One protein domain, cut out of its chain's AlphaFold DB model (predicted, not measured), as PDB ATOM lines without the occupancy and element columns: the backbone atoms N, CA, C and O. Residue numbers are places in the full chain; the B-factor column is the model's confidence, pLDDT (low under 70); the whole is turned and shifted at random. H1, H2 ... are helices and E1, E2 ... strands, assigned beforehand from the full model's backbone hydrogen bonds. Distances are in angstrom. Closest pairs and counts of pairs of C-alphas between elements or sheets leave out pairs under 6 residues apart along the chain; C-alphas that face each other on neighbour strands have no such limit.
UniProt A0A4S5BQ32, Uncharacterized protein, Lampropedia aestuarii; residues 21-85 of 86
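Overview. This is residues 21 to 85 of the 86 residues of an uncharacterized protein of Lampropedia aestuarii (UniProt A0A4S5BQ32). Picture a three-legged frame: the long helix H1, the helix H2 and the small hairpin of E1 and E2 spread from one corner, where the last part of H1, the beginning of H2 and the base of the hairpin come together. The two helices make an open V, and the tip of the hairpin, residues 56 to 61, sticks out, as do residues 74 to 85 at the far end of H2. The printed part has 65 residues, with two named helices and two named strands in the order H1, E1, E2, H2; the class is mostly helix, and the two-stranded sheet, order E1 - E2, is antiparallel. The whole is loose, with a radius of gyration of the C-alphas of 14.1 A, and spans 39 by 31 by 24 A.

Arrangement. Start with H1, residues 26 to 49, which has a kink of 26 degrees near residue 34. Go on to E1, residues 53 to 57, where the closest C-alphas to H1 are those of Ala 46 and Ile 53, 6.9 A apart. Next comes E2, residues 60 to 64, which forms an antiparallel hairpin with E1, at 145 degrees between their directions. Look there for N 55 and O 62, 2.9 A apart, and N 62 and O 55, 2.8 A apart, both within hydrogen-bond range. H1 and E2 are apart. The last element, H2, residues 66 to 84, touches H1 with its residues 66 to 70 alone, and H1 touches it with residues 43 to 47 alone. Their closest C-alphas are those of Leu 47 and Gly 66, 5.3 A apart. The two helices run opposite ways at a steep tilt of 49 degrees. The closest C-alphas of E1 and H2 are those of Ile 53 and Leu 69, 7.7 A apart. In H2 every O i to N i+4 pair is within hydrogen-bond range; in H1, 17 of 20 are.

Along the chain. Find C-alpha 26 at (187.055, 160.203, 204.905); from there H1 runs 34.8 A to C-alpha 49 at (179.454, 137.446, 230.107). E1 covers 12.2 A from C-alpha 53 to C-alpha 57, and E2 covers 12.5 A from C-alpha 60 to C-alpha 64. H2 begins at C-alpha 66 and ends 27.2 A away at C-alpha 84, at (196.089, 164.178, 231.536).

Size, cuts and confidence. The two C-alphas farthest apart are those of Lys 24 and Glu 67, 39.1 A. The printed part runs from residue 21 to 85 without a cut, and its three links between named elements are tight. The mean pLDDT of the printed part is 86.8; look for values under 70 at residues 83 to 85, where the model's confidence is low.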
ATOM      1  N   ALA A  21     193.030 156.855 211.177       74.75
ATOM      2  CA  ALA A  21     192.858 158.287 211.422       74.75
ATOM      3  C   ALA A  21     193.593 159.177 210.396       74.75
ATOM      4  O   ALA A  21     193.254 160.340 210.236       74.75
ATOM      5  N   GLN A  22     194.594 158.639 209.696       83.12
ATOM      6  CA  GLN A  22     195.354 159.307 208.635       83.12
ATOM      7  C   GLN A  22     194.958 158.793 207.239       83.12
ATOM      8  O   GLN A  22     195.650 159.063 206.253       83.12
ATOM      9  N   ALA A  23     193.883 158.004 207.132       85.00
ATOM     10  CA  ALA A  23     193.429 157.476 205.854       85.00
ATOM     11  C   ALA A  23     193.026 158.621 204.917       85.00
ATOM     12  O   ALA A  23     192.396 159.581 205.335       85.00
ATOM     13  N   LYS A  24     193.348 158.528 203.625       85.06
ATOM     14  CA  LYS A  24     192.889 159.530 202.643       85.06
ATOM     15  C   LYS A  24     191.374 159.481 202.424       85.06
ATOM     16  O   LYS A  24     190.785 160.476 202.030       85.06
ATOM     17  N   ASN A  25     190.770 158.314 202.649       87.12
ATOM     18  CA  ASN A  25     189.332 158.132 202.547       87.12
ATOM     19  C   ASN A  25     188.657 158.650 203.840       87.12
ATOM     20  O   ASN A  25     188.973 158.132 204.919       87.12
ATOM     21  N   PRO A  26     187.738 159.627 203.747       82.31
ATOM     22  CA  PRO A  26     187.055 160.203 204.905       82.31
ATOM     23  C   PRO A  26     186.199 159.186 205.679       82.31
ATOM     24  O   PRO A  26     186.154 159.249 206.907       82.31
ATOM     25  N   ASP A  27     185.604 158.197 205.012       86.25
ATOM     26  CA  ASP A  27     184.805 157.156 205.674       86.25
ATOM     27  C   ASP A  27     185.682 156.257 206.555       86.25
ATOM     28  O   ASP A  27     185.297 155.865 207.660       86.25
ATOM     29  N   LEU A  28     186.909 155.970 206.107       84.81
ATOM     30  CA  LEU A  28     187.880 155.203 206.890       84.81
ATOM     31  C   LEU A  28     188.405 155.999 208.090       84.81
ATOM     32  O   LEU A  28     188.582 155.419 209.164       84.81
ATOM     33  N   GLN A  29     188.600 157.316 207.944       82.25
ATOM     34  CA  GLN A  29     188.919 158.175 209.091       82.25
ATOM     35  C   GLN A  29     187.790 158.156 210.120       82.25
ATOM     36  O   GLN A  29     188.038 157.925 211.306       82.25
ATOM     37  N   ALA A  30     186.545 158.328 209.671       85.62
ATOM     38  CA  ALA A  30     185.372 158.311 210.540       85.62
ATOM     39  C   ALA A  30     185.170 156.948 211.232       85.62
ATOM     40  O   ALA A  30     184.738 156.883 212.389       85.62
ATOM     41  N   SER A  31     185.556 155.857 210.565       89.25
ATOM     42  CA  SER A  31     185.457 154.493 211.095       89.25
ATOM     43  C   SER A  31     186.271 154.282 212.377       89.25
ATOM     44  O   SER A  31     185.893 153.455 213.209       89.25
ATOM     45  N   MET A  32     187.344 155.051 212.607       87.12
ATOM     46  CA  MET A  32     188.137 154.941 213.839       87.12
ATOM     47  C   MET A  32     187.330 155.223 215.097       87.12
ATOM     48  O   MET A  32     187.416 154.464 216.064       87.12
ATOM     49  N   ALA A  33     186.509 156.272 215.083       86.69
ATOM     50  CA  ALA A  33     185.665 156.599 216.225       86.69
ATOM     51  C   ALA A  33     184.633 155.488 216.483       86.69
ATOM     52  O   ALA A  33     184.350 155.152 217.633       86.69
ATOM     53  N   ALA A  34     184.098 154.879 215.419       90.25
ATOM     54  CA  ALA A  34     183.177 153.752 215.531       90.25
ATOM     55  C   ALA A  34     183.849 152.518 216.152       90.25
ATOM     56  O   ALA A  34     183.312 151.949 217.103       90.25
ATOM     57  N   MET A  35     185.048 152.150 215.694       91.25
ATOM     58  CA  MET A  35     185.790 151.013 216.249       91.25
ATOM     59  C   MET A  35     186.218 151.236 217.698       91.25
ATOM     60  O   MET A  35     186.167 150.303 218.494       91.25
ATOM     61  N   GLN A  36     186.597 152.459 218.077       89.38
ATOM     62  CA  GLN A  36     186.923 152.775 219.471       89.38
ATOM     63  C   GLN A  36     185.714 152.556 220.388       89.38
ATOM     64  O   GLN A  36     185.846 151.910 221.430       89.38
ATOM     65  N   ARG A  37     184.525 153.022 219.978       92.69
ATOM     66  CA  ARG A  37     183.274 152.758 220.707       92.69
ATOM     67  C   ARG A  37     182.958 151.263 220.767       92.69
ATOM     68  O   ARG A  37     182.646 150.756 221.841       92.69
ATOM     69  N   ALA A  38     183.096 150.553 219.647       93.94
ATOM     70  CA  ALA A  38     182.883 149.109 219.591       93.94
ATOM     71  C   ALA A  38     183.836 148.357 220.532       93.94
ATOM     72  O   ALA A  38     183.407 147.468 221.259       93.94
ATOM     73  N   ALA A  39     185.106 148.759 220.596       92.19
ATOM     74  CA  ALA A  39     186.086 148.158 221.493       92.19
ATOM     75  C   ALA A  39     185.748 148.402 222.974       92.19
ATOM     76  O   ALA A  39     185.947 147.511 223.797       92.19
ATOM     77  N   VAL A  40     185.228 149.586 223.327       92.50
ATOM     78  CA  VAL A  40     184.717 149.854 224.684       92.50
ATOM     79  C   VAL A  40     183.555 148.917 225.010       92.50
ATOM     80  O   VAL A  40     183.597 148.242 226.037       92.50
ATOM     81  N   SER A  41     182.571 148.824 224.116       95.12
ATOM     82  CA  SER A  41     181.398 147.966 224.304       95.12
ATOM     83  C   SER A  41     181.772 146.482 224.402       95.12
ATOM     84  O   SER A  41     181.315 145.797 225.313       95.12
ATOM     85  N   ALA A  42     182.677 145.999 223.547       92.62
ATOM     86  CA  ALA A  42     183.159 144.620 223.576       92.62
ATOM     87  C   ALA A  42     183.775 144.256 224.934       92.62
ATOM     88  O   ALA A  42     183.473 143.200 225.481       92.62
ATOM     89  N   ARG A  43     184.582 145.151 225.524       92.75
ATOM     90  CA  ARG A  43     185.159 144.929 226.859       92.75
ATOM     91  C   ARG A  43     184.098 144.877 227.954       92.75
ATOM     92  O   ARG A  43     184.203 144.047 228.848       92.75
ATOM     93  N   GLN A  44     183.073 145.723 227.877       93.31
ATOM     94  CA  GLN A  44     181.962 145.693 228.832       93.31
ATOM     95  C   GLN A  44     181.184 144.375 228.747       93.31
ATOM     96  O   GLN A  44     180.948 143.742 229.773       93.31
ATOM     97  N   ILE A  45     180.844 143.937 227.534       94.25
ATOM     98  CA  ILE A  45     180.138 142.669 227.306       94.25
ATOM     99  C   ILE A  45     180.991 141.488 227.778       94.25
ATOM    100  O   ILE A  45     180.473 140.578 228.423       94.25
ATOM    101  N   ALA A  46     182.297 141.514 227.509       93.44
ATOM    102  CA  ALA A  46     183.206 140.450 227.914       93.44
ATOM    103  C   ALA A  46     183.273 140.280 229.434       93.44
ATOM    104  O   ALA A  46     183.189 139.160 229.935       93.44
ATOM    105  N   LEU A  47     183.320 141.391 230.172       92.62
ATOM    106  CA  LEU A  47     183.250 141.370 231.633       92.62
ATOM    107  C   LEU A  47     181.904 140.836 232.139       92.62
ATOM    108  O   LEU A  47     181.879 140.029 233.061       92.62
ATOM    109  N   GLN A  48     180.791 141.249 231.531       94.00
ATOM    110  CA  GLN A  48     179.451 140.817 231.948       94.00
ATOM    111  C   GLN A  48     179.203 139.326 231.694       94.00
ATOM    112  O   GLN A  48     178.570 138.643 232.495       94.00
ATOM    113  N   THR A  49     179.695 138.822 230.565       94.69
ATOM    114  CA  THR A  49     179.454 137.446 230.107       94.69
ATOM    115  C   THR A  49     180.575 136.483 230.474       94.69
ATOM    116  O   THR A  49     180.496 135.311 230.118       94.69
ATOM    117  N   HIS A  50     181.595 136.955 231.198       91.12
ATOM    118  CA  HIS A  50     182.776 136.173 231.570       91.12
ATOM    119  C   HIS A  50     183.449 135.535 230.346       91.12
ATOM    120  O   HIS A  50     183.887 134.385 230.380       91.12
ATOM    121  N   THR A  51     183.506 136.281 229.241       93.31
ATOM    122  CA  THR A  51     184.117 135.824 227.993       93.31
ATOM    123  C   THR A  51     185.494 136.441 227.807       93.31
ATOM    124  O   THR A  51     185.752 137.586 228.179       93.31
ATOM    125  N   ALA A  52     186.405 135.659 227.232       94.31
ATOM    126  CA  ALA A  52     187.759 136.113 226.967       94.31
ATOM    127  C   ALA A  52     187.811 137.085 225.779       94.31
ATOM    128  O   ALA A  52     187.086 136.926 224.793       94.31
ATOM    129  N   ILE A  53     188.739 138.041 225.832       93.88
ATOM    130  CA  ILE A  53     189.087 138.913 224.701       93.88
ATOM    131  C   ILE A  53     190.499 138.592 224.226       93.88
ATOM    132  O   ILE A  53     191.425 138.472 225.023       93.88
ATOM    133  N   VAL A  54     190.681 138.519 222.908       93.06
ATOM    134  CA  VAL A  54     192.007 138.466 222.283       93.06
ATOM    135  C   VAL A  54     192.388 139.864 221.807       93.06
ATOM    136  O   VAL A  54     191.622 140.518 221.100       93.06
ATOM    137  N   THR A  55     193.569 140.330 222.200       89.69
ATOM    138  CA  THR A  55     194.121 141.638 221.827       89.69
ATOM    139  C   THR A  55     195.550 141.501 221.311       89.69
ATOM    140  O   THR A  55     196.207 140.487 221.533       89.69
ATOM    141  N   MET A  56     196.049 142.525 220.622       87.50
ATOM    142  CA  MET A  56     197.439 142.603 220.177       87.50
ATOM    143  C   MET A  56     198.238 143.463 221.162       87.50
ATOM    144  O   MET A  56     197.924 144.639 221.346       87.50
ATOM    145  N   LYS A  57     199.291 142.912 221.772       83.94
ATOM    146  CA  LYS A  57     200.207 143.632 222.671       83.94
ATOM    147  C   LYS A  57     201.634 143.426 222.189       83.94
ATOM    148  O   LYS A  57     202.077 142.294 222.042       83.94
ATOM    149  N   SER A  58     202.340 144.515 221.890       83.56
ATOM    150  CA  SER A  58     203.722 144.461 221.383       83.56
ATOM    151  C   SER A  58     203.900 143.524 220.172       83.56
ATOM    152  O   SER A  58     204.912 142.842 220.050       83.56
ATOM    153  N   GLY A  59     202.892 143.460 219.293       86.62
ATOM    154  CA  GLY A  59     202.892 142.588 218.111       86.62
ATOM    155  C   GLY A  59     202.574 141.112 218.380       86.62
ATOM    156  O   GLY A  59     202.616 140.314 217.450       86.62
ATOM    157  N   GLN A  60     202.242 140.739 219.618       88.25
ATOM    158  CA  GLN A  60     201.827 139.386 219.985       88.25
ATOM    159  C   GLN A  60     200.330 139.342 220.298       88.25
ATOM    160  O   GLN A  60     199.793 140.250 220.937       88.25
ATOM    161  N   MET A  61     199.657 138.272 219.871       91.25
ATOM    162  CA  MET A  61     198.276 138.011 220.271       91.25
ATOM    163  C   MET A  61     198.248 137.524 221.719       91.25
ATOM    164  O   MET A  61     198.877 136.523 222.055       91.25
ATOM    165  N   VAL A  62     197.500 138.224 222.564       93.81
ATOM    166  CA  VAL A  62     197.323 137.912 223.982       93.81
ATOM    167  C   VAL A  62     195.842 137.693 224.245       93.81
ATOM    168  O   VAL A  62     195.011 138.534 223.901       93.81
ATOM    169  N   ARG A  63     195.515 136.561 224.866       94.69
ATOM    170  CA  ARG A  63     194.173 136.265 225.366       94.69
ATOM    171  C   ARG A  63     194.068 136.742 226.815       94.69
ATOM    172  O   ARG A  63     194.931 136.416 227.622       94.69
ATOM    173  N   LEU A  64     193.024 137.504 227.116       92.50
ATOM    174  CA  LEU A  64     192.713 138.021 228.444       92.50
ATOM    175  C   LEU A  64     191.392 137.420 228.918       92.50
ATOM    176  O   LEU A  64     190.362 137.604 228.264       92.50
ATOM    177  N   GLU A  65     191.426 136.729 230.053       93.12
ATOM    178  CA  GLU A  65     190.221 136.301 230.769       93.12
ATOM    179  C   GLU A  65     189.593 137.479 231.538       93.12
ATOM    180  O   GLU A  65     190.217 138.531 231.688       93.12
ATOM    181  N   GLY A  66     188.364 137.320 232.046       86.81
ATOM    182  CA  GLY A  66     187.587 138.412 232.657       86.81
ATOM    183  C   GLY A  66     188.322 139.192 233.761       86.81
ATOM    184  O   GLY A  66     188.375 140.420 233.718       86.81
ATOM    185  N   GLU A  67     188.958 138.497 234.707       86.75
ATOM    186  CA  GLU A  67     189.724 139.127 235.798       86.75
ATOM    187  C   GLU A  67     190.948 139.895 235.275       86.75
ATOM    188  O   GLU A  67     191.205 141.035 235.667       86.75
ATOM    189  N   GLN A  68     191.681 139.302 234.329       90.44
ATOM    190  CA  GLN A  68     192.855 139.924 233.710       90.44
ATOM    191  C   GLN A  68     192.461 141.153 232.883       90.44
ATOM    192  O   GLN A  68     193.152 142.174 232.909       90.44
ATOM    193  N   LEU A  69     191.325 141.084 232.187       90.94
ATOM    194  CA  LEU A  69     190.754 142.198 231.442       90.94
ATOM    195  C   LEU A  69     190.381 143.359 232.374       90.94
ATOM    196  O   LEU A  69     190.643 144.517 232.042       90.94
ATOM    197  N   GLN A  70     189.807 143.069 233.543       88.75
ATOM    198  CA  GLN A  70     189.471 144.086 234.539       88.75
ATOM    199  C   GLN A  70     190.724 144.790 235.078       88.75
ATOM    200  O   GLN A  70     190.749 146.021 235.164       88.75
ATOM    201  N   MET A  71     191.778 144.029 235.393       88.38
ATOM    202  CA  MET A  71     193.058 144.588 235.842       88.38
ATOM    203  C   MET A  71     193.708 145.470 234.769       88.38
ATOM    204  O   MET A  71     194.146 146.578 235.077       88.38
ATOM    205  N   GLU A  72     193.735 145.023 233.510       87.88
ATOM    206  CA  GLU A  72     194.298 145.801 232.394       87.88
ATOM    207  C   GLU A  72     193.517 147.110 232.187       87.88
ATOM    208  O   GLU A  72     194.109 148.175 232.008       87.88
ATOM    209  N   LEU A  73     192.183 147.067 232.268       86.62
ATOM    210  CA  LEU A  73     191.341 148.261 232.172       86.62
ATOM    211  C   LEU A  73     191.619 149.262 233.294       86.62
ATOM    212  O   LEU A  73     191.725 150.458 233.022       86.62
ATOM    213  N   ALA A  74     191.772 148.786 234.530       86.06
ATOM    214  CA  ALA A  74     192.113 149.637 235.664       86.06
ATOM    215  C   ALA A  74     193.497 150.288 235.504       86.06
ATOM    216  O   ALA A  74     193.693 151.430 235.915       86.06
ATOM    217  N   GLN A  75     194.458 149.591 234.896       85.06
ATOM    218  CA  GLN A  75     195.785 150.145 234.608       85.06
ATOM    219  C   GLN A  75     195.735 151.183 233.481       85.06
ATOM    220  O   GLN A  75     196.356 152.240 233.588       85.06
ATOM    221  N   LEU A  76     194.963 150.917 232.422       82.50
ATOM    222  CA  LEU A  76     194.777 151.845 231.305       82.50
ATOM    223  C   LEU A  76     194.128 153.157 231.756       82.50
ATOM    224  O   LEU A  76     194.587 154.222 231.348       82.50
ATOM    225  N   THR A  77     193.104 153.107 232.612       81.12
ATOM    226  CA  THR A  77     192.449 154.319 233.139       81.12
ATOM    227  C   THR A  77     193.366 155.125 234.060       81.12
ATOM    228  O   THR A  77     193.362 156.353 234.015       81.12
ATOM    229  N   GLN A  78     194.200 154.457 234.860       74.25
ATOM    230  CA  GLN A  78     195.207 155.126 235.690       74.25
ATOM    231  C   GLN A  78     196.308 155.777 234.846       74.25
ATOM    232  O   GLN A  78     196.723 156.904 235.123       74.25
ATOM    233  N   ALA A  79     196.761 155.101 233.788       75.12
ATOM    234  CA  ALA A  79     197.764 155.634 232.874       75.12
ATOM    235  C   ALA A  79     197.247 156.864 232.111       75.12
ATOM    236  O   ALA A  79     197.975 157.851 231.980       75.12
ATOM    237  N   THR A  80     195.990 156.847 231.651       75.06
ATOM    238  CA  THR A  80     195.382 158.013 230.991       75.06
ATOM    239  C   THR A  80     195.156 159.169 231.964       75.06
ATOM    240  O   THR A  80     195.469 160.306 231.616       75.06
ATOM    241  N   ALA A  81     194.702 158.900 233.194       74.06
ATOM    242  CA  ALA A  81     194.551 159.926 234.229       74.06
ATOM    243  C   ALA A  81     195.889 160.604 234.570       74.06
ATOM    244  O   ALA A  81     195.967 161.830 234.633       74.06
ATOM    245  N   LYS A  82     196.970 159.824 234.703       72.19
ATOM    246  CA  LYS A  82     198.323 160.351 234.935       72.19
ATOM    247  C   LYS A  82     198.850 161.181 233.759       72.19
ATOM    248  O   LYS A  82     199.578 162.141 233.979       72.19
ATOM    249  N   ALA A  83     198.502 160.827 232.522       66.69
ATOM    250  CA  ALA A  83     198.933 161.559 231.329       66.69
ATOM    251  C   ALA A  83     198.169 162.881 231.109       66.69
ATOM    252  O   ALA A  83     198.694 163.786 230.460       66.69
ATOM    253  N   LEU A  84     196.942 162.986 231.630       66.31
ATOM    254  CA  LEU A  84     196.089 164.178 231.536       66.31
ATOM    255  C   LEU A  84     196.270 165.155 232.708       66.31
ATOM    256  O   LEU A  84     195.880 166.313 232.583       66.31
ATOM    257  N   GLY A  85     196.874 164.721 233.818       59.69
ATOM    258  CA  GLY A  85     197.272 165.593 234.921       59.69
ATOM    259  C   GLY A  85     198.561 166.352 234.604       59.69
ATOM    260  O   GLY A  85     199.653 165.849 234.870       59.69
TER     261      GLY A  85